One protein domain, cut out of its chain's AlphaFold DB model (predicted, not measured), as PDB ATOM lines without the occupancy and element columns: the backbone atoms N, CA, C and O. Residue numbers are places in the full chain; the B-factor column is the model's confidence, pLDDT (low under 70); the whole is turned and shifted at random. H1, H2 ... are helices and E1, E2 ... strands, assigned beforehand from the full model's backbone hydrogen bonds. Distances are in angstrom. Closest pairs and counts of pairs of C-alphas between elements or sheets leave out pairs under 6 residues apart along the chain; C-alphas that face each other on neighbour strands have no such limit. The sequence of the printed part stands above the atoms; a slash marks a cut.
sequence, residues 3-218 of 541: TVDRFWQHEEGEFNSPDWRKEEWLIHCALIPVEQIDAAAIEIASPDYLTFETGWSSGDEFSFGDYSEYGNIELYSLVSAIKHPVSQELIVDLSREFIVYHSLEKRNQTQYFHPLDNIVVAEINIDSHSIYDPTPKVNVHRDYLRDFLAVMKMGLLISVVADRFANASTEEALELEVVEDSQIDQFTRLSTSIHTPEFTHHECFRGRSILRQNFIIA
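Overview. This is residues 3 to 218 of the 541 residues of an uncharacterized protein of Dolichospermum flos-aquae CCAP 1403/13F (UniProt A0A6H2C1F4). One long, twisted sheet of nine strands is the base; at one end small parts pack on it, namely the hairpin E7 and E8 over E10 and E11, the hairpin E5 and E6 by E2, and the helices H1 and H3. E1, E2, E12, E15 and E14 extend past these parts as a slab whose far end H4 grazes, and the hairpin E3 and E4 reaches away from the sheet. The 216 printed residues have four named helices and fifteen named strands, in the order E1 E2 H1 E3 E4 E5 E6 E7 E8 H2 E9 E10 E11 H3 E12 E13 E14 H4 E15; the class is mixed. The large sheet's order is E9, E10, E11, E1, E2, E12, E15, E14, E13, all antiparallel. The whole is only just compact, close to loose, with a radius of gyration of the C-alphas of 19.9 A and spans of 59 by 43 by 37 A.

Along the chain. E1, residues 3 to 12, begins with C-alpha 3 at (40.754, -46.878, 20.734) and bends by 58 degrees at residue 6. E2 is 21 to 33, 39.4 A long, and H1 37 to 43. Short strands follow: E3 54 to 56, E4 62 to 64, E5 67 to 70, E6 73 to 76, E7 79 to 83 and E8 90 to 94. Then come H2 96 to 101, E9 111 to 113, E10 120 to 127, E11 135 to 140 and H3 142 to 152, 15.3 A long. E12, 154 to 168, spans 45.7 A; E13 is 179 to 185, E14 188 to 195 and H4 197 to 200. E15, 205 to 217, spans 39.3 A and ends with C-alpha 217 at (49.946, -52.020, 15.611).

Arrangement. E12 is antiparallel to E2, with N 24 and O 163 2.8 A apart, and to E15, with N 160 and O 213 2.8 A apart. E9, E10 and E11 form a meander, each strand the antiparallel neighbour of the one before. The large sheet and the sheet E7 E8 form a sandwich, two sheets face to face, their facing parts 9.9 A centre to centre. The sheet curls round H3, whose Leu 149 C-alpha is 5.9 A from that of Gly 155 in E12. H1 is on the sheet; the closest C-alphas of H1 and E15 are those of Ala 41 and Asn 214, 5.8 A. H2 is only just not on it, with 4 pairs of C-alphas within 10 A. Each O i to N i+4 pair is within hydrogen-bond range in H1, H2 and H3; H4 is too short for one.

Size, cuts and confidence. The C-alphas of Leu 116 and Glu 198 are the two farthest apart, 62.5 A. The printed part has no cut, and no link is long. Its mean pLDDT is 93.4; residue 202 is under 70.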
ATOM      1  N   THR A   3      41.603 -47.804  21.494       97.38
ATOM      2  CA  THR A   3      40.754 -46.878  20.734       97.38
ATOM      3  C   THR A   3      41.328 -46.733  19.333       97.38
ATOM      4  O   THR A   3      42.481 -46.330  19.195       97.38
ATOM      5  N   VAL A   4      40.552 -47.088  18.314       97.19
ATOM      6  CA  VAL A   4      40.990 -47.030  16.909       97.19
ATOM      7  C   VAL A   4      40.313 -45.904  16.135       97.19
ATOM      8  O   VAL A   4      40.869 -45.431  15.154       97.19
ATOM      9  N   ASP A   5      39.156 -45.442  16.609       97.38
ATOM     10  CA  ASP A   5      38.475 -44.276  16.057       97.38
ATOM     11  C   ASP A   5      37.752 -43.521  17.173       97.38
ATOM     12  O   ASP A   5      37.044 -44.149  17.974       97.38
ATOM     13  N   ARG A   6      37.993 -42.211  17.294       96.69
ATOM     14  CA  ARG A   6      37.323 -41.343  18.269       96.69
ATOM     15  C   ARG A   6      37.587 -39.867  18.001       96.69
ATOM     16  O   ARG A   6      38.730 -39.472  17.803       96.69
ATOM     17  N   PHE A   7      36.561 -39.047  18.200       96.44
ATOM     18  CA  PHE A   7      36.722 -37.625  18.488       96.44
ATOM     19  C   PHE A   7      36.323 -37.326  19.938       96.44
ATOM     20  O   PHE A   7      35.319 -37.834  20.444       96.44
ATOM     21  N   TRP A   8      37.128 -36.529  20.629       92.81
ATOM     22  CA  TRP A   8      36.861 -36.094  21.995       92.81
ATOM     23  C   TRP A   8      37.203 -34.617  22.146       92.81
ATOM     24  O   TRP A   8      38.229 -34.166  21.651       92.81
ATOM     25  N   GLN A   9      36.359 -33.888  22.868       93.50
ATOM     26  CA  GLN A   9      36.570 -32.486  23.192       93.50
ATOM     27  C   GLN A   9      36.336 -32.261  24.683       93.50
ATOM     28  O   GLN A   9      35.414 -32.828  25.276       93.50
ATOM     29  N   HIS A  10      37.132 -31.369  25.258       93.50
ATOM     30  CA  HIS A  10      36.896 -30.766  26.559       93.50
ATOM     31  C   HIS A  10      37.074 -29.254  26.463       93.50
ATOM     32  O   HIS A  10      38.002 -28.775  25.815       93.50
ATOM     33  N   GLU A  11      36.171 -28.499  27.077       93.81
ATOM     34  CA  GLU A  11      36.183 -27.038  27.039       93.81
ATOM     35  C   GLU A  11      35.824 -26.481  28.417       93.81
ATOM     36  O   GLU A  11      34.853 -26.916  29.040       93.81
ATOM     37  N   GLU A  12      36.623 -25.530  28.893       93.69
ATOM     38  CA  GLU A  12      36.466 -24.858  30.180       93.69
ATOM     39  C   GLU A  12      36.491 -23.338  29.988       93.69
ATOM     40  O   GLU A  12      37.312 -22.803  29.240       93.69
ATOM     41  N   GLY A  13      35.611 -22.635  30.701       91.44
ATOM     42  CA  GLY A  13      35.480 -21.179  30.620       91.44
ATOM     43  C   GLY A  13      34.674 -20.700  29.407       91.44
ATOM     44  O   GLY A  13      34.181 -21.481  28.595       91.44
ATOM     45  N   GLU A  14      34.513 -19.384  29.293       89.88
ATOM     46  CA  GLU A  14      33.855 -18.754  28.143       89.88
ATOM     47  C   GLU A  14      34.884 -18.460  27.050       89.88
ATOM     48  O   GLU A  14      35.916 -17.886  27.360       89.88
ATOM     49  N   PHE A  15      34.597 -18.767  25.780       88.50
ATOM     50  CA  PHE A  15      35.527 -18.666  24.629       88.50
ATOM     51  C   PHE A  15      36.419 -17.406  24.562       88.50
ATOM     52  O   PHE A  15      37.556 -17.459  24.081       88.50
ATOM     53  N   ASN A  16      35.909 -16.273  25.045       88.00
ATOM     54  CA  ASN A  16      36.578 -14.969  25.013       88.00
ATOM     55  C   ASN A  16      37.204 -14.550  26.348       88.00
ATOM     56  O   ASN A  16      37.761 -13.462  26.451       88.00
ATOM     57  N   SER A  17      37.113 -15.388  27.374       90.62
ATOM     58  CA  SER A  17      37.678 -15.118  28.687       90.62
ATOM     59  C   SER A  17      39.169 -15.490  28.731       90.62
ATOM     60  O   SER A  17      39.575 -16.460  28.080       90.62
ATOM     61  N   PRO A  18      40.010 -14.768  29.499       89.94
ATOM     62  CA  PRO A  18      41.426 -15.101  29.673       89.94
ATOM     63  C   PRO A  18      41.696 -16.480  30.295       89.94
ATOM     64  O   PRO A  18      42.804 -16.992  30.177       89.94
ATOM     65  N   ASP A  19      40.719 -17.091  30.961       91.69
ATOM     66  CA  ASP A  19      40.819 -18.432  31.546       91.69
ATOM     67  C   ASP A  19      40.293 -19.542  30.622       91.69
ATOM     68  O   ASP A  19      40.370 -20.712  30.983       91.69
ATOM     69  N   TRP A  20      39.828 -19.209  29.412       94.69
ATOM     70  CA  TRP A  20      39.305 -20.202  28.474       94.69
ATOM     71  C   TRP A  20      40.357 -21.222  28.058       94.69
ATOM     72  O   TRP A  20      41.475 -20.859  27.660       94.69
ATOM     73  N   ARG A  21      39.990 -22.499  28.115       95.12
ATOM     74  CA  ARG A  21      40.808 -23.629  27.681       95.12
ATOM     75  C   ARG A  21      39.959 -24.567  26.842       95.12
ATOM     76  O   ARG A  21      38.812 -24.845  27.181       95.12
ATOM     77  N   LYS A  22      40.544 -25.099  25.776       95.31
ATOM     78  CA  LYS A  22      39.908 -26.126  24.954       95.31
ATOM     79  C   LYS A  22      40.929 -27.162  24.532       95.31
ATOM     80  O   LYS A  22      42.057 -26.823  24.189       95.31
ATOM     81  N   GLU A  23      40.527 -28.419  24.551       95.88
ATOM     82  CA  GLU A  23      41.337 -29.544  24.121       95.88
ATOM     83  C   GLU A  23      40.495 -30.455  23.230       95.88
ATOM     84  O   GLU A  23      39.389 -30.841  23.597       95.88
ATOM     85  N   GLU A  24      41.022 -30.787  22.059       96.12
ATOM     86  CA  GLU A  24      40.395 -31.652  21.068       96.12
ATOM     87  C   GLU A  24      41.345 -32.782  20.702       96.12
ATOM     88  O   GLU A  24      42.537 -32.565  20.503       96.12
ATOM     89  N   TRP A  25      40.812 -33.994  20.619       96.50
ATOM     90  CA  TRP A  25      41.543 -35.180  20.207       96.50
ATOM     91  C   TRP A  25      40.806 -35.832  19.054       96.50
ATOM     92  O   TRP A  25      39.638 -36.194  19.199       96.50
ATOM     93  N   LEU A  26      41.503 -36.017  17.940       97.00
ATOM     94  CA  LEU A  26      41.021 -36.761  16.787       97.00
ATOM     95  C   LEU A  26      41.884 -38.004  16.596       97.00
ATOM     96  O   LEU A  26      43.111 -37.912  16.540       97.00
ATOM     97  N   ILE A  27      41.235 -39.160  16.518       97.62
ATOM     98  CA  ILE A  27      41.861 -40.463  16.331       97.62
ATOM     99  C   ILE A  27      41.175 -41.138  15.152       97.62
ATOM    100  O   ILE A  27      39.980 -41.415  15.238       97.62
ATOM    101  N   HIS A  28      41.941 -41.454  14.112       97.81
ATOM    102  CA  HIS A  28      41.505 -42.309  13.007       97.81
ATOM    103  C   HIS A  28      42.523 -43.415  12.758       97.81
ATOM    104  O   HIS A  28      43.695 -43.316  13.147       97.81
ATOM    105  N   CYS A  29      42.074 -44.479  12.099       98.06
ATOM    106  CA  CYS A  29      42.925 -45.605  11.762       98.06
ATOM    107  C   CYS A  29      42.704 -46.098  10.336       98.06
ATOM    108  O   CYS A  29      41.620 -45.965   9.774       98.06
ATOM    109  N   ALA A  30      43.734 -46.732   9.787       98.25
ATOM    110  CA  ALA A  30      43.657 -47.454   8.528       98.25
ATOM    111  C   ALA A  30      44.479 -48.740   8.610       98.25
ATOM    112  O   ALA A  30      45.533 -48.795   9.256       98.25
ATOM    113  N   LEU A  31      43.986 -49.781   7.951       98.50
ATOM    114  CA  LEU A  31      44.743 -50.989   7.670       98.50
ATOM    115  C   LEU A  31      45.643 -50.705   6.464       98.50
ATOM    116  O   LEU A  31      45.181 -50.166   5.462       98.50
ATOM    117  N   ILE A  32      46.918 -51.062   6.572       98.44
ATOM    118  CA  ILE A  32      47.940 -50.778   5.556       98.44
ATOM    119  C   ILE A  32      48.747 -52.056   5.320       98.44
ATOM    120  O   ILE A  32      49.062 -52.742   6.300       98.44
ATOM    121  N   PRO A  33      49.110 -52.407   4.074       98.38
ATOM    122  CA  PRO A  33      50.012 -53.526   3.807       98.38
ATOM    123  C   PRO A  33      51.293 -53.446   4.654       98.38
ATOM    124  O   PRO A  33      51.862 -52.367   4.845       98.38
ATOM    125  N   VAL A  34      51.759 -54.577   5.195       97.31
ATOM    126  CA  VAL A  34      52.919 -54.606   6.119       97.31
ATOM    127  C   VAL A  34      54.175 -54.010   5.482       97.31
ATOM    128  O   VAL A  34      54.972 -53.378   6.164       97.31
ATOM    129  N   GLU A  35      54.345 -54.166   4.176       97.38
ATOM    130  CA  GLU A  35      55.441 -53.590   3.400       97.38
ATOM    131  C   GLU A  35      55.413 -52.054   3.300       97.38
ATOM    132  O   GLU A  35      56.449 -51.454   3.019       97.38
ATOM    133  N   GLN A  36      54.261 -51.416   3.535       97.62
ATOM    134  CA  GLN A  36      54.066 -49.965   3.422       97.62
ATOM    135  C   GLN A  36      53.902 -49.268   4.786       97.62
ATOM    136  O   GLN A  36      54.002 -48.045   4.854       97.62
ATOM    137  N   ILE A  37      53.673 -50.012   5.877       96.56
ATOM    138  CA  ILE A  37      53.255 -49.452   7.178       96.56
ATOM    139  C   ILE A  37      54.241 -48.433   7.770       96.56
ATOM    140  O   ILE A  37      53.817 -47.408   8.301       96.56
ATOM    141  N   ASP A  38      55.549 -48.679   7.653       95.19
ATOM    142  CA  ASP A  38      56.573 -47.774   8.185       95.19
ATOM    143  C   ASP A  38      56.646 -46.477   7.371       95.19
ATOM    144  O   ASP A  38      56.781 -45.397   7.945       95.19
ATOM    145  N   ALA A  39      56.516 -46.569   6.043       95.75
ATOM    146  CA  ALA A  39      56.460 -45.397   5.171       95.75
ATOM    147  C   ALA A  39      55.196 -44.575   5.460       95.75
ATOM    148  O   ALA A  39      55.279 -43.369   5.673       95.75
ATOM    149  N   ALA A  40      54.048 -45.241   5.590       96.31
ATOM    150  CA  ALA A  40      52.782 -44.601   5.927       96.31
ATOM    151  C   ALA A  40      52.823 -43.860   7.262       96.31
ATOM    152  O   ALA A  40      52.363 -42.724   7.347       96.31
ATOM    153  N   ALA A  41      53.427 -44.457   8.292       95.25
ATOM    154  CA  ALA A  41      53.568 -43.816   9.594       95.25
ATOM    155  C   ALA A  41      54.467 -42.565   9.575       95.25
ATOM    156  O   ALA A  41      54.338 -41.724  10.466       95.25
ATOM    157  N   ILE A  42      55.360 -42.427   8.590       93.56
ATOM    158  CA  ILE A  42      56.216 -41.244   8.407       93.56
ATOM    159  C   ILE A  42      55.514 -40.187   7.543       93.56
ATOM    160  O   ILE A  42      55.570 -38.996   7.851       93.56
ATOM    161  N   GLU A  43      54.886 -40.612   6.445       93.56
ATOM    162  CA  GLU A  43      54.350 -39.720   5.411       93.56
ATOM    163  C   GLU A  43      52.974 -39.148   5.771       93.56
ATOM    164  O   GLU A  43      52.706 -37.972   5.512       93.56
ATOM    165  N   ILE A  44      52.105 -39.940   6.408       93.81
ATOM    166  CA  ILE A  44      50.745 -39.515   6.740       93.81
ATOM    167  C   ILE A  44      50.772 -38.677   8.015       93.81
ATOM    168  O   ILE A  44      50.831 -39.190   9.127       93.81
ATOM    169  N   ALA A  45      50.717 -37.357   7.858       86.38
ATOM    170  CA  ALA A  45      50.885 -36.428   8.973       86.38
ATOM    171  C   ALA A  45      49.596 -36.113   9.761       86.38
ATOM    172  O   ALA A  45      49.697 -35.450  10.791       86.38
ATOM    173  N   SER A  46      48.408 -36.521   9.292       90.06
ATOM    174  CA  SER A  46      47.118 -36.194   9.930       90.06
ATOM    175  C   SER A  46      46.117 -37.359   9.859       90.06
ATOM    176  O   SER A  46      46.051 -38.017   8.817       90.06
ATOM    177  N   PRO A  47      45.272 -37.555  10.892       93.06
ATOM    178  CA  PRO A  47      44.133 -38.468  10.879       93.06
ATOM    179  C   PRO A  47      43.133 -38.183   9.758       93.06
ATOM    180  O   PRO A  47      42.474 -39.106   9.301       93.06
ATOM    181  N   ASP A  48      43.039 -36.938   9.278       92.25
ATOM    182  CA  ASP A  48      42.098 -36.557   8.211       92.25
ATOM    183  C   ASP A  48      42.349 -37.314   6.896       92.25
ATOM    184  O   ASP A  48      41.435 -37.505   6.095       92.25
ATOM    185  N   TYR A  49      43.584 -37.780   6.680       94.56
ATOM    186  CA  TYR A  49      43.954 -38.599   5.523       94.56
ATOM    187  C   TYR A  49      43.596 -40.082   5.690       94.56
ATOM    188  O   TYR A  49      43.754 -40.855   4.752       94.56
ATOM    189  N   LEU A  50      43.125 -40.487   6.871       95.19
ATOM    190  CA  LEU A  50      42.668 -41.842   7.182       95.19
ATOM    191  C   LEU A  50      41.135 -41.908   7.187       95.19
ATOM    192  O   LEU A  50      40.530 -42.562   8.035       95.19
ATOM    193  N   THR A  51      40.510 -41.184   6.261       90.50
ATOM    194  CA  THR A  51      39.059 -41.126   6.085       90.50
ATOM    195  C   THR A  51      38.649 -41.874   4.820       90.50
ATOM    196  O   THR A  51      39.402 -41.966   3.849       90.50
ATOM    197  N   PHE A  52      37.445 -42.444   4.847       93.00
ATOM    198  CA  PHE A  52      36.927 -43.278   3.770       93.00
ATOM    199  C   PHE A  52      35.545 -42.780   3.364       93.00
ATOM    200  O   PHE A  52      34.642 -42.687   4.196       93.00
ATOM    201  N   GLU A  53      35.380 -42.454   2.084       87.25
ATOM    202  CA  GLU A  53      34.134 -41.904   1.562       87.25
ATOM    203  C   GLU A  53      33.347 -42.959   0.780       87.25
ATOM    204  O   GLU A  53      33.859 -43.613  -0.134       87.25
ATOM    205  N   THR A  54      32.068 -43.103   1.126       90.31
ATOM    206  CA  THR A  54      31.103 -43.889   0.355       90.31
ATOM    207  C   THR A  54      30.431 -42.982  -0.669       90.31
ATOM    208  O   THR A  54      29.821 -41.974  -0.305       90.31
ATOM    209  N   GLY A  55      30.473 -43.344  -1.948       90.62
ATOM    210  CA  GLY A  55      29.863 -42.520  -2.986       90.62
ATOM    211  C   GLY A  55      30.282 -42.880  -4.401       90.62
ATOM    212  O   GLY A  55      31.058 -43.803  -4.630       90.62
ATOM    213  N   TRP A  56      29.741 -42.138  -5.362       90.00
ATOM    214  CA  TRP A  56      30.111 -42.272  -6.768       90.00
ATOM    215  C   TRP A  56      31.404 -41.511  -7.056       90.00
ATOM    216  O   TRP A  56      31.520 -40.331  -6.725       90.00
ATOM    217  N   SER A  57      32.352 -42.181  -7.702       83.81
ATOM    218  CA  SER A  57      33.548 -41.566  -8.259       83.81
ATOM    219  C   SER A  57      33.230 -40.865  -9.584       83.81
ATOM    220  O   SER A  57      32.180 -41.066 -10.199       83.81
ATOM    221  N   SER A  58      34.173 -40.059 -10.072       83.44
ATOM    222  CA  SER A  58      34.090 -39.440 -11.402       83.44
ATOM    223  C   SER A  58      34.194 -40.443 -12.561       83.44
ATOM    224  O   SER A  58      33.987 -40.053 -13.710       83.44
ATOM    225  N   GLY A  59      34.516 -41.708 -12.274       86.81
ATOM    226  CA  GLY A  59      34.611 -42.803 -13.240       86.81
ATOM    227  C   GLY A  59      33.343 -43.649 -13.370       86.81
ATOM    228  O   GLY A  59      33.422 -44.736 -13.931       86.81
ATOM    229  N   ASP A  60      32.203 -43.188 -12.843       90.50
ATOM    230  CA  ASP A  60      30.949 -43.957 -12.760       90.50
ATOM    231  C   ASP A  60      31.079 -45.260 -11.938       90.50
ATOM    232  O   ASP A  60      30.344 -46.228 -12.151       90.50
ATOM    233  N   GLU A  61      31.988 -45.286 -10.961       91.31
ATOM    234  CA  GLU A  61      32.158 -46.399 -10.021       91.31
ATOM    235  C   GLU A  61      31.656 -46.003  -8.632       91.31
ATOM    236  O   GLU A  61      31.853 -44.874  -8.186       91.31
ATOM    237  N   PHE A  62      31.000 -46.924  -7.928       91.50
ATOM    238  CA  PHE A  62      30.557 -46.691  -6.556       91.50
ATOM    239  C   PHE A  62      31.592 -47.234  -5.567       91.50
ATOM    240  O   PHE A  62      31.828 -48.441  -5.521       91.50
ATOM    241  N   SER A  63      32.177 -46.348  -4.764       89.69
ATOM    242  CA  SER A  63      33.020 -46.696  -3.623       89.69
ATOM    243  C   SER A  63      32.149 -47.040  -2.421       89.69
ATOM    244  O   SER A  63      31.255 -46.273  -2.048       89.69
ATOM    245  N   PHE A  64      32.442 -48.169  -1.777       90.12
ATOM    246  CA  PHE A  64      31.797 -48.554  -0.523       90.12
ATOM    247  C   PHE A  64      32.440 -47.892   0.704       90.12
ATOM    248  O   PHE A  64      31.895 -48.016   1.798       90.12
ATOM    249  N   GLY A  65      33.528 -47.130   0.534       90.06
ATOM    250  CA  GLY A  65      34.279 -46.546   1.649       90.06
ATOM    251  C   GLY A  65      35.116 -47.582   2.407       90.06
ATOM    252  O   GLY A  65      35.356 -47.445   3.602       90.06
ATOM    253  N   ASP A  66      35.530 -48.648   1.730       91.44
ATOM    254  CA  ASP A  66      36.404 -49.703   2.247       91.44
ATOM    255  C   ASP A  66      37.875 -49.517   1.841       91.44
ATOM    256  O   ASP A  66      38.755 -50.156   2.426       91.44
ATOM    257  N   TYR A  67      38.144 -48.610   0.897       93.81
ATOM    258  CA  TYR A  67      39.457 -48.351   0.317       93.81
ATOM    259  C   TYR A  67      39.702 -46.856   0.063       93.81
ATOM    260  O   TYR A  67      38.776 -46.110  -0.260       93.81
ATOM    261  N   SER A  68      40.957 -46.434   0.199       94.06
ATOM    262  CA  SER A  68      41.465 -45.113  -0.181       94.06
ATOM    263  C   SER A  68      42.966 -45.199  -0.495       94.06
ATOM    264  O   SER A  68      43.615 -46.212  -0.225       94.06
ATOM    265  N   GLU A  69      43.535 -44.127  -1.040       93.94
ATOM    266  CA  GLU A  69      44.959 -44.027  -1.363       93.94
ATOM    267  C   GLU A  69      45.545 -42.706  -0.848       93.94
ATOM    268  O   GLU A  69      44.942 -41.640  -0.984       93.94
ATOM    269  N   TYR A  70      46.764 -42.763  -0.306       95.31
ATOM    270  CA  TYR A  70      47.575 -41.582  -0.005       95.31
ATOM    271  C   TYR A  70      48.891 -41.649  -0.779       95.31
ATOM    272  O   TYR A  70      49.817 -42.374  -0.415       95.31
ATOM    273  N   GLY A  71      48.983 -40.909  -1.886       94.19
ATOM    274  CA  GLY A  71      50.125 -41.022  -2.793       94.19
ATOM    275  C   GLY A  71      50.183 -42.418  -3.419       94.19
ATOM    276  O   GLY A  71      49.346 -42.735  -4.249       94.19
ATOM    277  N   ASN A  72      51.163 -43.233  -3.018       95.00
ATOM    278  CA  ASN A  72      51.287 -44.639  -3.441       95.00
ATOM    279  C   ASN A  72      50.953 -45.632  -2.309       95.00
ATOM    280  O   ASN A  72      51.307 -46.806  -2.405       95.00
ATOM    281  N   ILE A  73      50.376 -45.149  -1.207       97.44
ATOM    282  CA  ILE A  73      50.081 -45.943  -0.014       97.44
ATOM    283  C   ILE A  73      48.621 -46.372  -0.057       97.44
ATOM    284  O   ILE A  73      47.726 -45.530  -0.133       97.44
ATOM    285  N   GLU A  74      48.397 -47.677   0.029       97.62
ATOM    286  CA  GLU A  74      47.068 -48.280   0.035       97.62
ATOM    287  C   GLU A  74      46.485 -48.264   1.451       97.62
ATOM    288  O   GLU A  74      47.121 -48.718   2.408       97.62
ATOM    289  N   LEU A  75      45.258 -47.759   1.581       97.81
ATOM    290  CA  LEU A  75      44.547 -47.645   2.848       97.81
ATOM    291  C   LEU A  75      43.252 -48.448   2.781       97.81
ATOM    292  O   LEU A  75      42.445 -48.264   1.873       97.81
ATOM    293  N   TYR A  76      43.014 -49.288   3.784       97.69
ATOM    294  CA  TYR A  76      41.767 -50.037   3.925       97.69
ATOM    295  C   TYR A  76      41.084 -49.719   5.249       97.69
ATOM    296  O   TYR A  76      41.734 -49.533   6.285       97.69
ATOM    297  N   SER A  77      39.758 -49.679   5.231       96.62
ATOM    298  CA  SER A  77      38.983 -49.329   6.415       96.62
ATOM    299  C   SER A  77      38.862 -50.503   7.393       96.62
ATOM    300  O   SER A  77      38.408 -51.591   7.037       96.62
ATOM    301  N   LEU A  78      39.221 -50.280   8.665       97.31
ATOM    302  CA  LEU A  78      38.799 -51.153   9.771       97.31
ATOM    303  C   LEU A  78      37.429 -50.734  10.328       97.31
ATOM    304  O   LEU A  78      36.693 -51.589  10.825       97.31
ATOM    305  N   VAL A  79      37.119 -49.435  10.279       96.31
ATOM    306  CA  VAL A  79      35.923 -48.805  10.851       96.31
ATOM    307  C   VAL A  79      35.179 -48.055   9.757       96.31
ATOM    308  O   VAL A  79      35.674 -47.078   9.204       96.31
ATOM    309  N   SER A  80      33.952 -48.482   9.482       92.38
ATOM    310  CA  SER A  80      33.060 -47.805   8.548       92.38
ATOM    311  C   SER A  80      32.178 -46.822   9.312       92.38
ATOM    312  O   SER A  80      31.392 -47.244  10.158       92.38
ATOM    313  N   ALA A  81      32.268 -45.531   8.992       91.75
ATOM    314  CA  ALA A  81      31.435 -44.474   9.561       91.75
ATOM    315  C   ALA A  81      30.678 -43.750   8.437       91.75
ATOM    316  O   ALA A  81      31.242 -42.932   7.718       91.75
ATOM    317  N   ILE A  82      29.391 -44.064   8.269       91.06
ATOM    318  CA  ILE A  82      28.573 -43.591   7.145       91.06
ATOM    319  C   ILE A  82      27.389 -42.794   7.681       91.06
ATOM    320  O   ILE A  82      26.603 -43.302   8.479       91.06
ATOM    321  N   LYS A  83      27.201 -41.562   7.202       90.12
ATOM    322  CA  LYS A  83      25.938 -40.840   7.406       90.12
ATOM    323  C   LYS A  83      24.906 -41.342   6.409       90.12
ATOM    324  O   LYS A  83      25.107 -41.260   5.198       90.12
ATOM    325  N   HIS A  84      23.783 -41.845   6.906       90.38
ATOM    326  CA  HIS A  84      22.702 -42.301   6.049       90.38
ATOM    327  C   HIS A  84      22.198 -41.129   5.180       90.38
ATOM    328  O   HIS A  84      21.770 -40.108   5.727       90.38
ATOM    329  N   PRO A  85      22.161 -41.252   3.839       88.50
ATOM    330  CA  PRO A  85      21.971 -40.109   2.938       88.50
ATOM    331  C   PRO A  85      20.614 -39.407   3.099       88.50
ATOM    332  O   PRO A  85      20.478 -38.232   2.772       88.50
ATOM    333  N   VAL A  86      19.603 -40.115   3.620       92.94
ATOM    334  CA  VAL A  86      18.261 -39.561   3.880       92.94
ATOM    335  C   VAL A  86      18.074 -39.111   5.333       92.94
ATOM    336  O   VAL A  86      17.816 -37.935   5.565       92.94
ATOM    337  N   SER A  87      18.181 -40.016   6.317       94.25
ATOM    338  CA  SER A  87      17.968 -39.683   7.735       94.25
ATOM    339  C   SER A  87      19.075 -38.840   8.368       94.25
ATOM    340  O   SER A  87      18.841 -38.287   9.437       94.25
ATOM    341  N   GLN A  88      20.254 -38.742   7.738       91.06
ATOM    342  CA  GLN A  88      21.459 -38.099   8.282       91.06
ATOM    343  C   GLN A  88      21.992 -38.747   9.572       91.06
ATOM    344  O   GLN A  88      22.892 -38.213  10.215       91.06
ATOM    345  N   GLU A  89      21.469 -39.917   9.940       93.38
ATOM    346  CA  GLU A  89      21.941 -40.685  11.089       93.38
ATOM    347  C   GLU A  89      23.321 -41.281  10.796       93.38
ATOM    348  O   GLU A  89      23.535 -41.863   9.728       93.38
ATOM    349  N   LEU A  90      24.255 -41.139  11.738       94.25
ATOM    350  CA  LEU A  90      25.564 -41.774  11.645       94.25
ATOM    351  C   LEU A  90      25.441 -43.265  11.975       94.25
ATOM    352  O   LEU A  90      25.000 -43.638  13.058       94.25
ATOM    353  N   ILE A  91      25.898 -44.109  11.058       93.25
ATOM    354  CA  ILE A  91      26.015 -45.553  11.222       93.25
ATOM    355  C   ILE A  91      27.499 -45.880  11.338       93.25
ATOM    356  O   ILE A  91      28.285 -45.515  10.466       93.25
ATOM    357  N   VAL A  92      27.875 -46.576  12.411       94.81
ATOM    358  CA  VAL A  92      29.255 -47.006  12.656       94.81
ATOM    359  C   VAL A  92      29.297 -48.526  12.749       94.81
ATOM    360  O   VAL A  92      28.536 -49.116  13.519       94.81
ATOM    361  N   ASP A  93      30.189 -49.156  11.987       93.38
ATOM    362  CA  ASP A  93      30.432 -50.598  12.038       93.38
ATOM    363  C   ASP A  93      31.919 -50.937  11.854       93.38
ATOM    364  O   ASP A  93      32.733 -50.088  11.487       93.38
ATOM    365  N   LEU A  94      32.283 -52.187  12.127       95.69
ATOM    366  CA  LEU A  94      33.612 -52.725  11.833       95.69
ATOM    367  C   LEU A  94      33.641 -53.372  10.449       95.69
ATOM    368  O   LEU A  94      32.608 -53.797   9.932       95.69
ATOM    369  N   SER A  95      34.842 -53.512   9.883       95.06
ATOM    370  CA  SER A  95      35.038 -54.263   8.640       95.06
ATOM    371  C   SER A  95      34.415 -55.658   8.736       95.06
ATOM    372  O   SER A  95      34.522 -56.369   9.748       95.06
ATOM    373  N   ARG A  96      33.752 -56.062   7.653       94.50
ATOM    374  CA  ARG A  96      33.065 -57.351   7.575       94.50
ATOM    375  C   ARG A  96      34.055 -58.499   7.739       94.50
ATOM    376  O   ARG A  96      33.738 -59.492   8.384       94.50
ATOM    377  N   GLU A  97      35.250 -58.353   7.189       95.81
ATOM    378  CA  GLU A  97      36.350 -59.305   7.252       95.81
ATOM    379  C   GLU A  97      36.770 -59.553   8.703       95.81
ATOM    380  O   GLU A  97      36.929 -60.710   9.096       95.81
ATOM    381  N   PHE A  98      36.878 -58.500   9.524       96.44
ATOM    382  CA  PHE A  98      37.209 -58.626  10.946       96.44
ATOM    383  C   PHE A  98      36.120 -59.377  11.719       96.44
ATOM    384  O   PHE A  98      36.421 -60.286  12.499       96.44
ATOM    385  N   ILE A  99      34.850 -59.034  11.472       96.19
ATOM    386  CA  ILE A  99      33.693 -59.692  12.096       96.19
ATOM    387  C   ILE A  99      33.635 -61.170  11.697       96.19
ATOM    388  O   ILE A  99      33.472 -62.034  12.559       96.19
ATOM    389  N   VAL A 100      33.791 -61.473  10.405       94.88
ATOM    390  CA  VAL A 100      33.709 -62.836   9.866       94.88
ATOM    391  C   VAL A 100      34.881 -63.682  10.344       94.88
ATOM    392  O   VAL A 100      34.656 -64.779  10.840       94.88
ATOM    393  N   TYR A 101      36.120 -63.196  10.263       93.44
ATOM    394  CA  TYR A 101      37.297 -63.979  10.649       93.44
ATOM    395  C   TYR A 101      37.220 -64.476  12.103       93.44
ATOM    396  O   TYR A 101      37.514 -65.641  12.376       93.44
ATOM    397  N   HIS A 102      36.722 -63.637  13.012       93.50
ATOM    398  CA  HIS A 102      36.533 -63.989  14.423       93.50
ATOM    399  C   HIS A 102      35.136 -64.546  14.747       93.50
ATOM    400  O   HIS A 102      34.861 -64.868  15.902       93.50
ATOM    401  N   SER A 103      34.250 -64.651  13.750       92.88
ATOM    402  CA  SER A 103      32.830 -65.007  13.892       92.88
ATOM    403  C   SER A 103      32.139 -64.254  15.038       92.88
ATOM    404  O   SER A 103      31.458 -64.861  15.867       92.88
ATOM    405  N   LEU A 104      32.364 -62.941  15.123       94.19
ATOM    406  CA  LEU A 104      31.912 -62.144  16.260       94.19
ATOM    407  C   LEU A 104      30.387 -62.084  16.348       94.19
ATOM    408  O   LEU A 104      29.692 -61.827  15.366       94.19
ATOM    409  N   GLU A 105      29.876 -62.236  17.564       92.94
ATOM    410  CA  GLU A 105      28.455 -62.132  17.871       92.94
ATOM    411  C   GLU A 105      28.135 -60.753  18.447       92.94
ATOM    412  O   GLU A 105      28.648 -60.367  19.502       92.94
ATOM    413  N   LYS A 106      27.231 -60.021  17.795       93.00
ATOM    414  CA  LYS A 106      26.683 -58.780  18.345       93.00
ATOM    415  C   LYS A 106      25.584 -59.119  19.354       93.00
ATOM    416  O   LYS A 106      24.494 -59.536  18.971       93.00
ATOM    417  N   ARG A 107      25.872 -58.980  20.653       86.38
ATOM    418  CA  ARG A 107      24.932 -59.359  21.736       86.38
ATOM    419  C   ARG A 107      24.100 -58.203  22.272       86.38
ATOM    420  O   ARG A 107      23.062 -58.418  22.888       86.38
ATOM    421  N   ASN A 108      24.557 -56.980  22.052       89.31
ATOM    422  CA  ASN A 108      23.824 -55.757  22.348       89.31
ATOM    423  C   ASN A 108      24.109 -54.728  21.242       89.31
ATOM    424  O   ASN A 108      24.755 -55.043  20.244       89.31
ATOM    425  N   GLN A 109      23.608 -53.502  21.381       88.12
ATOM    426  CA  GLN A 109      23.742 -52.495  20.326       88.12
ATOM    427  C   GLN A 109      25.197 -52.077  20.053       88.12
ATOM    428  O   GLN A 109      25.484 -51.646  18.937       88.12
ATOM    429  N   THR A 110      26.107 -52.252  21.016       93.06
ATOM    430  CA  THR A 110      27.446 -51.645  20.986       93.06
ATOM    431  C   THR A 110      28.590 -52.658  21.019       93.06
ATOM    432  O   THR A 110      29.680 -52.347  20.561       93.06
ATOM    433  N   GLN A 111      28.391 -53.881  21.510       96.75
ATOM    434  CA  GLN A 111      29.470 -54.831  21.798       96.75
ATOM    435  C   GLN A 111      29.413 -56.094  20.936       96.75
ATOM    436  O   GLN A 111      28.375 -56.754  20.808       96.75
ATOM    437  N   TYR A 112      30.593 -56.468  20.444       96.75
ATOM    438  CA  TYR A 112      30.871 -57.692  19.704       96.75
ATOM    439  C   TYR A 112      31.671 -58.660  20.579       96.75
ATOM    440  O   TYR A 112      32.707 -58.292  21.138       96.75
ATOM    441  N   PHE A 113      31.201 -59.902  20.682       94.56
ATOM    442  CA  PHE A 113      31.797 -60.948  21.508       94.56
ATOM    443  C   PHE A 113      32.435 -62.042  20.656       94.56
ATOM    444  O   PHE A 113      31.880 -62.432  19.632       94.56
ATOM    445  N   HIS A 114      33.567 -62.584  21.111       91.94
ATOM    446  CA  HIS A 114      34.084 -63.828  20.542       91.94
ATOM    447  C   HIS A 114      33.226 -65.007  21.029       91.94
ATOM    448  O   HIS A 114      33.047 -65.141  22.246       91.94
ATOM    449  N   PRO A 115      32.727 -65.884  20.140       85.56
ATOM    450  CA  PRO A 115      31.797 -66.947  20.525       85.56
ATOM    451  C   PRO A 115      32.421 -68.001  21.448       85.56
ATOM    452  O   PRO A 115      31.707 -68.592  22.254       85.56
ATOM    453  N   LEU A 116      33.738 -68.230  21.367       82.62
ATOM    454  CA  LEU A 116      34.420 -69.272  22.154       82.62
ATOM    455  C   LEU A 116      34.990 -68.741  23.468       82.62
ATOM    456  O   LEU A 116      34.793 -69.332  24.525       82.62
ATOM    457  N   ASP A 117      35.676 -67.601  23.396       84.50
ATOM    458  CA  ASP A 117      36.341 -67.001  24.560       84.50
ATOM    459  C   ASP A 117      35.340 -66.228  25.428       84.50
ATOM    460  O   ASP A 117      35.611 -65.953  26.594       84.50
ATOM    461  N   ASN A 118      34.173 -65.888  24.866       86.69
ATOM    462  CA  ASN A 118      33.093 -65.185  25.543       86.69
ATOM    463  C   ASN A 118      33.514 -63.819  26.125       86.69
ATOM    464  O   ASN A 118      33.031 -63.396  27.175       86.69
ATOM    465  N   ILE A 119      34.420 -63.123  25.435       91.25
ATOM    466  CA  ILE A 119      34.918 -61.792  25.809       91.25
ATOM    467  C   ILE A 119      34.508 -60.739  24.783       91.25
ATOM    468  O   ILE A 119      34.282 -61.060  23.616       91.25
ATOM    469  N   VAL A 120      34.456 -59.476  25.212       96.12
ATOM    470  CA  VAL A 120      34.250 -58.331  24.316       96.12
ATOM    471  C   VAL A 120      35.497 -58.152  23.451       96.12
ATOM    472  O   VAL A 120      36.581 -57.849  23.956       96.12
ATOM    473  N   VAL A 121      35.336 -58.346  22.144       96.69
ATOM    474  CA  VAL A 121      36.390 -58.142  21.143       96.69
ATOM    475  C   VAL A 121      36.355 -56.727  20.601       96.69
ATOM    476  O   VAL A 121      37.413 -56.160  20.342       96.69
ATOM    477  N   ALA A 122      35.171 -56.143  20.447       97.94
ATOM    478  CA  ALA A 122      35.057 -54.759  20.035       97.94
ATOM    479  C   ALA A 122      33.827 -54.081  20.627       97.94
ATOM    480  O   ALA A 122      32.820 -54.726  20.926       97.94
ATOM    481  N   GLU A 123      33.929 -52.770  20.782       97.88
ATOM    482  CA  GLU A 123      32.867 -51.905  21.264       97.88
ATOM    483  C   GLU A 123      32.748 -50.690  20.344       97.88
ATOM    484  O   GLU A 123      33.730 -49.983  20.120       97.88
ATOM    485  N   ILE A 124      31.545 -50.458  19.834       97.12
ATOM    486  CA  ILE A 124      31.181 -49.374  18.932       97.12
ATOM    487  C   ILE A 124      30.146 -48.504  19.633       97.12
ATOM    488  O   ILE A 124      29.066 -48.972  19.989       97.12
ATOM    489  N   ASN A 125      30.470 -47.231  19.808       96.31
ATOM    490  CA  ASN A 125      29.567 -46.207  20.308       96.31
ATOM    491  C   ASN A 125      29.588 -44.995  19.370       96.31
ATOM    492  O   ASN A 125      30.459 -44.873  18.505       96.31
ATOM    493  N   ILE A 126      28.638 -44.088  19.579       96.12
ATOM    494  CA  ILE A 126      28.593 -42.779  18.931       96.12
ATOM    495  C   ILE A 126      28.624 -41.727  20.040       96.12
ATOM    496  O   ILE A 126      27.723 -41.689  20.882       96.12
ATOM    497  N   ASP A 127      29.668 -40.902  20.056       94.88
ATOM    498  CA  ASP A 127      29.770 -39.757  20.962       94.88
ATOM    499  C   ASP A 127      28.994 -38.582  20.324       94.88
ATOM    500  O   ASP A 127      29.136 -38.294  19.135       94.88
ATOM    501  N   SER A 128      28.120 -37.934  21.099       92.88
ATOM    502  CA  SER A 128      27.383 -36.732  20.678       92.88
ATOM    503  C   SER A 128      28.056 -35.485  21.234       92.88
ATOM    504  O   SER A 128      28.484 -35.485  22.389       92.88
ATOM    505  N   HIS A 129      28.082 -34.412  20.447       89.69
ATOM    506  CA  HIS A 129      28.756 -33.162  20.799       89.69
ATOM    507  C   HIS A 129      27.788 -31.983  20.720       89.69
ATOM    508  O   HIS A 129      26.740 -32.059  20.084       89.69
ATOM    509  N   SER A 130      28.121 -30.885  21.396       85.69
ATOM    510  CA  SER A 130      27.306 -29.662  21.383       85.69
ATOM    511  C   SER A 130      27.453 -28.862  20.086       85.69
ATOM    512  O   SER A 130      26.504 -28.200  19.672       85.69
ATOM    513  N   ILE A 131      28.642 -28.905  19.476       84.81
ATOM    514  CA  ILE A 131      29.011 -28.114  18.290       84.81
ATOM    515  C   ILE A 131      29.206 -29.009  17.062       84.81
ATOM    516  O   ILE A 131      28.820 -28.629  15.959       84.81
ATOM    517  N   TYR A 132      29.804 -30.184  17.252       86.62
ATOM    518  CA  TYR A 132      30.131 -31.109  16.172       86.62
ATOM    519  C   TYR A 132      29.015 -32.119  15.915       86.62
ATOM    520  O   TYR A 132      28.237 -32.457  16.812       86.62
ATOM    521  N   ASP A 133      28.977 -32.640  14.690       90.12
ATOM    522  CA  ASP A 133      28.153 -33.802  14.376       90.12
ATOM    523  C   ASP A 133      28.547 -34.997  15.256       90.12
ATOM    524  O   ASP A 133      29.700 -35.083  15.685       90.12
ATOM    525  N   PRO A 134      27.625 -35.941  15.519       93.94
ATOM    526  CA  PRO A 134      27.965 -37.171  16.219       93.94
ATOM    527  C   PRO A 134      29.158 -37.871  15.561       93.94
ATOM    528  O   PRO A 134      29.250 -37.909  14.333       93.94
ATOM    529  N   THR A 135      30.051 -38.439  16.369       95.06
ATOM    530  CA  THR A 135      31.289 -39.071  15.894       95.06
ATOM    531  C   THR A 135      31.411 -40.510  16.386       95.06
ATOM    532  O   THR A 135      30.937 -40.827  17.483       95.06
ATOM    533  N   PRO A 136      32.084 -41.392  15.634       95.75
ATOM    534  CA  PRO A 136      32.380 -42.743  16.095       95.75
ATOM    535  C   PRO A 136      33.227 -42.748  17.378       95.75
ATOM    536  O   PRO A 136      34.018 -41.846  17.647       95.75
ATOM    537  N   LYS A 137      33.057 -43.808  18.169       97.06
ATOM    538  CA  LYS A 137      33.946 -44.212  19.259       97.06
ATOM    539  C   LYS A 137      34.091 -45.725  19.210       97.06
ATOM    540  O   LYS A 137      33.200 -46.451  19.656       97.06
ATOM    541  N   VAL A 138      35.216 -46.195  18.684       98.25
ATOM    542  CA  VAL A 138      35.463 -47.618  18.449       98.25
ATOM    543  C   VAL A 138      36.673 -48.098  19.233       98.25
ATOM    544  O   VAL A 138      37.783 -47.581  19.099       98.25
ATOM    545  N   ASN A 139      36.450 -49.130  20.041       98.25
ATOM    546  CA  ASN A 139      37.481 -49.826  20.793       98.25
ATOM    547  C   ASN A 139      37.605 -51.263  20.296       98.25
ATOM    548  O   ASN A 139      36.602 -51.960  20.179       98.25
ATOM    549  N   VAL A 140      38.831 -51.740  20.078       98.12
ATOM    550  CA  VAL A 140      39.101 -53.114  19.628       98.12
ATOM    551  C   VAL A 140      40.088 -53.808  20.567       98.12
ATOM    552  O   VAL A 140      41.034 -53.217  21.095       98.12
ATOM    553  N   HIS A 141      39.877 -55.092  20.825       97.81
ATOM    554  CA  HIS A 141      40.776 -55.911  21.619       97.81
ATOM    555  C   HIS A 141      42.078 -56.166  20.852       97.81
ATOM    556  O   HIS A 141      42.084 -56.793  19.793       97.81
ATOM    557  N   ARG A 142      43.206 -55.734  21.430       95.94
ATOM    558  CA  ARG A 142      44.529 -55.756  20.785       95.94
ATOM    559  C   ARG A 142      44.901 -57.121  20.207       95.94
ATOM    560  O   ARG A 142      45.343 -57.184  19.071       95.94
ATOM    561  N   ASP A 143      44.738 -58.201  20.968       95.00
ATOM    562  CA  ASP A 143      45.156 -59.530  20.494       95.00
ATOM    563  C   ASP A 143      44.342 -60.030  19.292       95.00
ATOM    564  O   ASP A 143      44.910 -60.671  18.414       95.00
ATOM    565  N   TYR A 144      43.050 -59.703  19.222       95.81
ATOM    566  CA  TYR A 144      42.179 -60.077  18.101       95.81
ATOM    567  C   TYR A 144      42.467 -59.227  16.868       95.81
ATOM    568  O   TYR A 144      42.478 -59.739  15.751       95.81
ATOM    569  N   LEU A 145      42.774 -57.944  17.076       97.38
ATOM    570  CA  LEU A 145      43.271 -57.068  16.024       97.38
ATOM    571  C   LEU A 145      44.581 -57.606  15.439       97.38
ATOM    572  O   LEU A 145      44.666 -57.820  14.239       97.38
ATOM    573  N   ARG A 146      45.585 -57.898  16.275       97.38
ATOM    574  CA  ARG A 146      46.887 -58.412  15.812       97.38
ATOM    575  C   ARG A 146      46.786 -59.753  15.090       97.38
ATOM    576  O   ARG A 146      47.560 -59.998  14.169       97.38
ATOM    577  N   ASP A 147      45.859 -60.606  15.515       95.94
ATOM    578  CA  ASP A 147      45.591 -61.875  14.845       95.94
ATOM    579  C   ASP A 147      44.954 -61.681  13.463       95.94
ATOM    580  O   ASP A 147      45.429 -62.240  12.479       95.94
ATOM    581  N   PHE A 148      43.944 -60.811  13.364       97.00
ATOM    582  CA  PHE A 148      43.334 -60.447  12.084       97.00
ATOM    583  C   PHE A 148      44.348 -59.821  11.116       97.00
ATOM    584  O   PHE A 148      44.440 -60.223   9.957       97.00
ATOM    585  N   LEU A 149      45.166 -58.892  11.612       97.88
ATOM    586  CA  LEU A 149      46.244 -58.260  10.854       97.88
ATOM    587  C   LEU A 149      47.232 -59.291  10.286       97.88
ATOM    588  O   LEU A 149      47.665 -59.163   9.141       97.88
ATOM    589  N   ALA A 150      47.550 -60.346  11.046       96.44
ATOM    590  CA  ALA A 150      48.434 -61.418  10.584       96.44
ATOM    591  C   ALA A 150      47.836 -62.206   9.409       96.44
ATOM    592  O   ALA A 150      48.566 -62.604   8.503       96.44
ATOM    593  N   VAL A 151      46.516 -62.417   9.402       94.81
ATOM    594  CA  VAL A 151      45.812 -63.091   8.296       94.81
ATOM    595  C   VAL A 151      45.790 -62.223   7.049       94.81
ATOM    596  O   VAL A 151      46.072 -62.715   5.958       94.81
ATOM    597  N   MET A 152      45.495 -60.935   7.221       96.62
ATOM    598  CA  MET A 152      45.405 -59.981   6.118       96.62
ATOM    599  C   MET A 152      46.773 -59.532   5.592       96.62
ATOM    600  O   MET A 152      46.833 -58.908   4.541       96.62
ATOM    601  N   LYS A 153      47.870 -59.860   6.296       97.50
ATOM    602  CA  LYS A 153      49.224 -59.331   6.042       97.50
ATOM    603  C   LYS A 153      49.247 -57.800   6.032       97.50
ATOM    604  O   LYS A 153      49.891 -57.173   5.196       97.50
ATOM    605  N   MET A 154      48.548 -57.210   6.996       98.25
ATOM    606  CA  MET A 154      48.439 -55.763   7.180       98.25
ATOM    607  C   MET A 154      48.983 -55.353   8.555       98.25
ATOM    608  O   MET A 154      49.071 -56.170   9.472       98.25
ATOM    609  N   GLY A 155      49.348 -54.086   8.710       98.31
ATOM    610  CA  GLY A 155      49.455 -53.392   9.992       98.31
ATOM    611  C   GLY A 155      48.278 -52.433  10.171       98.31
ATOM    612  O   GLY A 155      47.612 -52.082   9.200       98.31
ATOM    613  N   LEU A 156      48.009 -52.006  11.405       98.56
ATOM    614  CA  LEU A 156      47.091 -50.889  11.651       98.56
ATOM    615  C   LEU A 156      47.908 -49.636  11.962       98.56
ATOM    616  O   LEU A 156      48.666 -49.631  12.937       98.56
ATOM    617  N   LEU A 157      47.720 -48.587  11.166       98.50
ATOM    618  CA  LEU A 157      48.169 -47.240  11.489       98.50
ATOM    619  C   LEU A 157      47.060 -46.545  12.279       98.50
ATOM    620  O   LEU A 157      45.919 -46.505  11.828       98.50
ATOM    621  N   ILE A 158      47.391 -46.004  13.447       98.12
ATOM    622  CA  ILE A 158      46.517 -45.116  14.218       98.12
ATOM    623  C   ILE A 158      47.180 -43.744  14.224       98.12
ATOM    624  O   ILE A 158      48.290 -43.613  14.738       98.12
ATOM    625  N   SER A 159      46.508 -42.739  13.677       97.81
ATOM    626  CA  SER A 159      46.967 -41.354  13.731       97.81
ATOM    627  C   SER A 159      46.168 -40.597  14.780       97.81
ATOM    628  O   SER A 159      44.946 -40.744  14.865       97.81
ATOM    629  N   VAL A 160      46.861 -39.801  15.588       97.12
ATOM    630  CA  VAL A 160      46.284 -38.999  16.666       97.12
ATOM    631  C   VAL A 160      46.691 -37.546  16.487       97.12
ATOM    632  O   VAL A 160      47.875 -37.243  16.345       97.12
ATOM    633  N   VAL A 161      45.719 -36.643  16.560       96.94
ATOM    634  CA  VAL A 161      45.946 -35.202  16.706       96.94
ATOM    635  C   VAL A 161      45.350 -34.753  18.025       96.94
ATOM    636  O   VAL A 161      44.164 -34.963  18.258       96.94
ATOM    637  N   ALA A 162      46.166 -34.123  18.866       96.38
ATOM    638  CA  ALA A 162      45.719 -33.378  20.034       96.38
ATOM    639  C   ALA A 162      45.906 -31.881  19.762       96.38
ATOM    640  O   ALA A 162      47.039 -31.418  19.615       96.38
ATOM    641  N   ASP A 163      44.806 -31.138  19.684       96.00
ATOM    642  CA  ASP A 163      44.780 -29.694  19.462       96.00
ATOM    643  C   ASP A 163      44.316 -28.990  20.737       96.00
ATOM    644  O   ASP A 163      43.240 -29.260  21.273       96.00
ATOM    645  N   ARG A 164      45.165 -28.118  21.269       96.25
ATOM    646  CA  ARG A 164      44.950 -27.433  22.541       96.25
ATOM    647  C   ARG A 164      44.960 -25.941  22.332       96.25
ATOM    648  O   ARG A 164      45.871 -25.405  21.709       96.25
ATOM    649  N   PHE A 165      44.004 -25.274  22.954       95.75
ATOM    650  CA  PHE A 165      43.857 -23.835  22.939       95.75
ATOM    651  C   PHE A 165      43.834 -23.293  24.361       95.75
ATOM    652  O   PHE A 165      43.214 -23.869  25.260       95.75
ATOM    653  N   ALA A 166      44.484 -22.153  24.549       96.00
ATOM    654  CA  ALA A 166      44.456 -21.422  25.801       96.00
ATOM    655  C   ALA A 166      44.434 -19.926  25.530       96.00
ATOM    656  O   ALA A 166      45.242 -19.427  24.747       96.00
ATOM    657  N   ASN A 167      43.538 -19.209  26.203       95.75
ATOM    658  CA  ASN A 167      43.622 -17.758  26.266       95.75
ATOM    659  C   ASN A 167      44.504 -17.321  27.449       95.75
ATOM    660  O   ASN A 167      44.660 -18.050  28.432       95.75
ATOM    661  N   ALA A 168      45.067 -16.121  27.376       93.94
ATOM    662  CA  ALA A 168      45.672 -15.446  28.518       93.94
ATOM    663  C   ALA A 168      45.666 -13.927  28.325       93.94
ATOM    664  O   ALA A 168      45.604 -13.422  27.202       93.94
ATOM    665  N   SER A 169      45.757 -13.181  29.427       92.75
ATOM    666  CA  SER A 169      45.822 -11.714  29.380       92.75
ATOM    667  C   SER A 169      47.165 -11.187  28.862       92.75
ATOM    668  O   SER A 169      47.225 -10.064  28.371       92.75
ATOM    669  N   THR A 170      48.240 -11.972  28.974       92.12
ATOM    670  CA  THR A 170      49.577 -11.643  28.452       92.12
ATOM    671  C   THR A 170      50.165 -12.840  27.713       92.12
ATOM    672  O   THR A 170      49.784 -13.980  27.980       92.12
ATOM    673  N   GLU A 171      51.095 -12.590  26.793       92.31
ATOM    674  CA  GLU A 171      51.782 -13.637  26.029       92.31
ATOM    675  C   GLU A 171      52.574 -14.578  26.945       92.31
ATOM    676  O   GLU A 171      52.472 -15.796  26.828       92.31
ATOM    677  N   GLU A 172      53.291 -14.031  27.930       92.25
ATOM    678  CA  GLU A 172      54.138 -14.806  28.842       92.25
ATOM    679  C   GLU A 172      53.325 -15.763  29.723       92.25
ATOM    680  O   GLU A 172      53.815 -16.826  30.096       92.25
ATOM    681  N   ALA A 173      52.072 -15.412  30.027       92.50
ATOM    682  CA  ALA A 173      51.176 -16.238  30.831       92.50
ATOM    683  C   ALA A 173      50.671 -17.488  30.087       92.50
ATOM    684  O   ALA A 173      50.076 -18.363  30.715       92.50
ATOM    685  N   LEU A 174      50.894 -17.587  28.769       91.31
ATOM    686  CA  LEU A 174      50.641 -18.817  28.016       91.31
ATOM    687  C   LEU A 174      51.725 -19.875  28.244       91.31
ATOM    688  O   LEU A 174      51.464 -21.044  27.969       91.31
ATOM    689  N   GLU A 175      52.917 -19.475  28.707       92.12
ATOM    690  CA  GLU A 175      54.076 -20.362  28.898       92.12
ATOM    691  C   GLU A 175      54.374 -21.229  27.654       92.12
ATOM    692  O   GLU A 175      54.769 -22.391  27.754       92.12
ATOM    693  N   LEU A 176      54.161 -20.661  26.460       91.94
ATOM    694  CA  LEU A 176      54.223 -21.363  25.180       91.94
ATOM    695  C   LEU A 176      55.354 -20.800  24.311       91.94
ATOM    696  O   LEU A 176      55.372 -19.617  23.993       91.94
ATOM    697  N   GLU A 177      56.280 -21.656  23.887       91.19
ATOM    698  CA  GLU A 177      57.262 -21.318  22.849       91.19
ATOM    699  C   GLU A 177      56.624 -21.481  21.464       91.19
ATOM    700  O   GLU A 177      55.875 -22.435  21.256       91.19
ATOM    701  N   VAL A 178      56.900 -20.577  20.516       91.50
ATOM    702  CA  VAL A 178      56.392 -20.657  19.133       91.50
ATOM    703  C   VAL A 178      57.286 -21.576  18.301       91.50
ATOM    704  O   VAL A 178      58.469 -21.301  18.115       91.50
ATOM    705  N   VAL A 179      56.705 -22.652  17.777       92.00
ATOM    706  CA  VAL A 179      57.394 -23.709  17.033       92.00
ATOM    707  C   VAL A 179      56.643 -23.969  15.731       92.00
ATOM    708  O   VAL A 179      55.495 -24.419  15.736       92.00
ATOM    709  N   GLU A 180      57.301 -23.711  14.604       87.62
ATOM    710  CA  GLU A 180      56.781 -24.023  13.271       87.62
ATOM    711  C   GLU A 180      57.074 -25.497  12.937       87.62
ATOM    712  O   GLU A 180      58.237 -25.860  12.793       87.62
ATOM    713  N   ASP A 181      56.020 -26.329  12.890       85.38
ATOM    714  CA  ASP A 181      56.013 -27.778  12.574       85.38
ATOM    715  C   ASP A 181      57.356 -28.502  12.787       85.38
ATOM    716  O   ASP A 181      58.088 -28.816  11.846       85.38
ATOM    717  N   SER A 182      57.681 -28.772  14.050       90.12
ATOM    718  CA  SER A 182      58.916 -29.447  14.431       90.12
ATOM    719  C   SER A 182      58.695 -30.940  14.627       90.12
ATOM    720  O   SER A 182      57.764 -31.378  15.312       90.12
ATOM    721  N   GLN A 183      59.593 -31.736  14.055       89.50
ATOM    722  CA  GLN A 183      59.644 -33.173  14.274       89.50
ATOM    723  C   GLN A 183      60.345 -33.471  15.608       89.50
ATOM    724  O   GLN A 183      61.527 -33.173  15.775       89.50
ATOM    725  N   ILE A 184      59.621 -34.078  16.551       90.06
ATOM    726  CA  ILE A 184      60.162 -34.483  17.861       90.06
ATOM    727  C   ILE A 184      60.874 -35.833  17.741       90.06
ATOM    728  O   ILE A 184      61.968 -36.023  18.272       90.06
ATOM    729  N   ASP A 185      60.249 -36.770  17.031       90.44
ATOM    730  CA  ASP A 185      60.790 -38.091  16.723       90.44
ATOM    731  C   ASP A 185      60.238 -38.600  15.380       90.44
ATOM    732  O   ASP A 185      59.589 -37.864  14.638       90.44
ATOM    733  N   GLN A 186      60.512 -39.858  15.031       88.56
ATOM    734  CA  GLN A 186      60.131 -40.424  13.736       88.56
ATOM    735  C   GLN A 186      58.620 -40.334  13.435       88.56
ATOM    736  O   GLN A 186      58.265 -40.208  12.267       88.56
ATOM    737  N   PHE A 187      57.753 -40.360  14.454       92.38
ATOM    738  CA  PHE A 187      56.294 -40.428  14.295       92.38
ATOM    739  C   PHE A 187      55.539 -39.285  14.978       92.38
ATOM    740  O   PHE A 187      54.308 -39.273  14.952       92.38
ATOM    741  N   THR A 188      56.255 -38.340  15.591       93.56
ATOM    742  CA  THR A 188      55.671 -37.275  16.408       93.56
ATOM    743  C   THR A 188      56.077 -35.899  15.896       93.56
ATOM    744  O   THR A 188      57.265 -35.594  15.752       93.56
ATOM    745  N   ARG A 189      55.082 -35.035  15.680       92.81
ATOM    746  CA  ARG A 189      55.255 -33.636  15.267       92.81
ATOM    747  C   ARG A 189      54.534 -32.700  16.224       92.81
ATOM    748  O   ARG A 189      53.450 -33.019  16.710       92.81
ATOM    749  N   LEU A 190      55.121 -31.535  16.457       94.50
ATOM    750  CA  LEU A 190      54.563 -30.486  17.299       94.50
ATOM    751  C   LEU A 190      54.589 -29.158  16.553       94.50
ATOM    752  O   LEU A 190      55.619 -28.753  16.019       94.50
ATOM    753  N   SER A 191      53.468 -28.450  16.578       95.19
ATOM    754  CA  SER A 191      53.390 -27.066  16.117       95.19
ATOM    755  C   SER A 191      52.670 -26.215  17.147       95.19
ATOM    756  O   SER A 191      51.594 -26.596  17.611       95.19
ATOM    757  N   THR A 192      53.227 -25.056  17.469       96.75
ATOM    758  CA  THR A 192      52.666 -24.122  18.446       96.75
ATOM    759  C   THR A 192      52.622 -22.717  17.862       96.75
ATOM    760  O   THR A 192      53.530 -22.284  17.154       96.75
ATOM    761  N   SER A 193      51.554 -21.983  18.151       96.00
ATOM    762  CA  SER A 193      51.357 -20.621  17.653       96.00
ATOM    763  C   SER A 193      50.678 -19.752  18.699       96.00
ATOM    764  O   SER A 193      49.828 -20.237  19.446       96.00
ATOM    765  N   ILE A 194      50.996 -18.460  18.703       95.62
ATOM    766  CA  ILE A 194      50.341 -17.466  19.551       95.62
ATOM    767  C   ILE A 194      49.694 -16.415  18.652       95.62
ATOM    768  O   ILE A 194      50.346 -15.820  17.797       95.62
ATOM    769  N   HIS A 195      48.399 -16.189  18.848       93.44
ATOM    770  CA  HIS A 195      47.655 -15.107  18.218       93.44
ATOM    771  C   HIS A 195      47.533 -13.925  19.174       93.44
ATOM    772  O   HIS A 195      47.204 -14.098  20.350       93.44
ATOM    773  N   THR A 196      47.771 -12.723  18.654       91.69
ATOM    774  CA  THR A 196      47.689 -11.482  19.427       91.69
ATOM    775  C   THR A 196      46.234 -11.020  19.602       91.69
ATOM    776  O   THR A 196      45.361 -11.425  18.821       91.69
ATOM    777  N   PRO A 197      45.946 -10.146  20.585       88.88
ATOM    778  CA  PRO A 197      44.604  -9.604  20.812       88.88
ATOM    779  C   PRO A 197      43.964  -8.931  19.588       88.88
ATOM    780  O   PRO A 197      42.741  -8.959  19.434       88.88
ATOM    781  N   GLU A 198      44.765  -8.351  18.687       85.56
ATOM    782  CA  GLU A 198      44.266  -7.748  17.444       85.56
ATOM    783  C   GLU A 198      43.658  -8.793  16.502       85.56
ATOM    784  O   GLU A 198      42.702  -8.493  15.789       85.56
ATOM    785  N   PHE A 199      44.200 -10.015  16.511       81.94
ATOM    786  CA  PHE A 199      43.734 -11.130  15.691       81.94
ATOM    787  C   PHE A 199      42.553 -11.866  16.330       81.94
ATOM    788  O   PHE A 199      41.679 -12.367  15.626       81.94
ATOM    789  N   THR A 200      42.506 -11.941  17.662       77.75
ATOM    790  CA  THR A 200      41.425 -12.631  18.382       77.75
ATOM    791  C   THR A 200      40.176 -11.771  18.555       77.75
ATOM    792  O   THR A 200      39.140 -12.324  18.890       77.75
ATOM    793  N   HIS A 201      40.242 -10.451  18.321       70.75
ATOM    794  CA  HIS A 201      39.145  -9.482  18.502       70.75
ATOM    795  C   HIS A 201      38.558  -9.414  19.932       70.75
ATOM    796  O   HIS A 201      37.477  -8.853  20.127       70.75
ATOM    797  N   HIS A 202      39.259  -9.961  20.935       68.94
ATOM    798  CA  HIS A 202      38.695 -10.254  22.262       68.94
ATOM    799  C   HIS A 202      39.657  -9.979  23.439       68.94
ATOM    800  O   HIS A 202      39.600 -10.668  24.451       68.94
ATOM    801  N   GLU A 203      40.541  -8.981  23.320       84.38
ATOM    802  CA  GLU A 203      41.409  -8.472  24.411       84.38
ATOM    803  C   GLU A 203      42.339  -9.511  25.091       84.38
ATOM    804  O   GLU A 203      42.936  -9.223  26.127       84.38
ATOM    805  N   CYS A 204      42.517 -10.701  24.507       91.12
ATOM    806  CA  CYS A 204      43.369 -11.769  25.033       91.12
ATOM    807  C   CYS A 204      44.301 -12.356  23.964       91.12
ATOM    808  O   CYS A 204      43.979 -12.385  22.771       91.12
ATOM    809  N   PHE A 205      45.460 -12.846  24.406       93.94
ATOM    810  CA  PHE A 205      46.340 -13.688  23.602       93.94
ATOM    811  C   PHE A 205      45.760 -15.096  23.540       93.94
ATOM    812  O   PHE A 205      45.234 -15.581  24.542       93.94
ATOM    813  N   ARG A 206      45.890 -15.768  22.394       94.88
ATOM    814  CA  ARG A 206      45.461 -17.162  22.233       94.88
ATOM    815  C   ARG A 206      46.613 -18.035  21.769       94.88
ATOM    816  O   ARG A 206      47.055 -17.927  20.627       94.88
ATOM    817  N   GLY A 207      47.058 -18.921  22.648       95.81
ATOM    818  CA  GLY A 207      47.970 -20.002  22.312       95.81
ATOM    819  C   GLY A 207      47.217 -21.166  21.675       95.81
ATOM    820  O   GLY A 207      46.111 -21.506  22.103       95.81
ATOM    821  N   ARG A 208      47.831 -21.788  20.671       96.44
ATOM    822  CA  ARG A 208      47.429 -23.075  20.102       96.44
ATOM    823  C   ARG A 208      48.630 -24.010  20.098       96.44
ATOM    824  O   ARG A 208      49.722 -23.593  19.719       96.44
ATOM    825  N   SER A 209      48.427 -25.259  20.491       96.19
ATOM    826  CA  SER A 209      49.431 -26.319  20.435       96.19
ATOM    827  C   SER A 209      48.819 -27.551  19.790       96.19
ATOM    828  O   SER A 209      47.800 -28.045  20.262       96.19
ATOM    829  N   ILE A 210      49.438 -28.030  18.715       96.06
ATOM    830  CA  ILE A 210      49.000 -29.213  17.981       96.06
ATOM    831  C   ILE A 210      50.092 -30.267  18.082       96.06
ATOM    832  O   ILE A 210      51.187 -30.081  17.544       96.06
ATOM    833  N   LEU A 211      49.775 -31.380  18.731       95.38
ATOM    834  CA  LEU A 211      50.601 -32.577  18.755       95.38
ATOM    835  C   LEU A 211      50.009 -33.597  17.786       95.38
ATOM    836  O   LEU A 211      48.842 -33.962  17.914       95.38
ATOM    837  N   ARG A 212      50.813 -34.070  16.838       95.50
ATOM    838  CA  ARG A 212      50.438 -35.144  15.912       95.50
ATOM    839  C   ARG A 212      51.314 -36.348  16.180       95.50
ATOM    840  O   ARG A 212      52.532 -36.196  16.259       95.50
ATOM    841  N   GLN A 213      50.709 -37.517  16.326       95.88
ATOM    842  CA  GLN A 213      51.439 -38.740  16.611       95.88
ATOM    843  C   GLN A 213      50.829 -39.941  15.900       95.88
ATOM    844  O   GLN A 213      49.626 -40.183  15.990       95.88
ATOM    845  N   ASN A 214      51.683 -40.724  15.249       97.06
ATOM    846  CA  ASN A 214      51.308 -41.989  14.631       97.06
ATOM    847  C   ASN A 214      51.746 -43.182  15.487       97.06
ATOM    848  O   ASN A 214      52.839 -43.208  16.052       97.06
ATOM    849  N   PHE A 215      50.898 -44.206  15.539       96.81
ATOM    850  CA  PHE A 215      51.158 -45.473  16.211       96.81
ATOM    851  C   PHE A 215      50.952 -46.634  15.245       96.81
ATOM    852  O   PHE A 215      49.960 -46.680  14.518       96.81
ATOM    853  N   ILE A 216      51.851 -47.616  15.299       97.44
ATOM    854  CA  ILE A 216      51.742 -48.846  14.513       97.44
ATOM    855  C   ILE A 216      51.332 -50.000  15.427       97.44
ATOM    856  O   ILE A 216      52.005 -50.309  16.416       97.44
ATOM    857  N   ILE A 217      50.256 -50.698  15.066       97.88
ATOM    858  CA  ILE A 217      49.946 -52.020  15.611       97.88
ATOM    859  C   ILE A 217      50.382 -53.067  14.593       97.88
ATOM    860  O   ILE A 217      49.714 -53.302  13.588       97.88
ATOM    861  N   ALA A 218      51.512 -53.711  14.875       96.75
ATOM    862  CA  ALA A 218      52.037 -54.784  14.044       96.75
ATOM    863  C   ALA A 218      51.219 -56.085  14.200       96.75
ATOM    864  O   ALA A 218      50.753 -56.389  15.315       96.75
TER     865      ALA A 218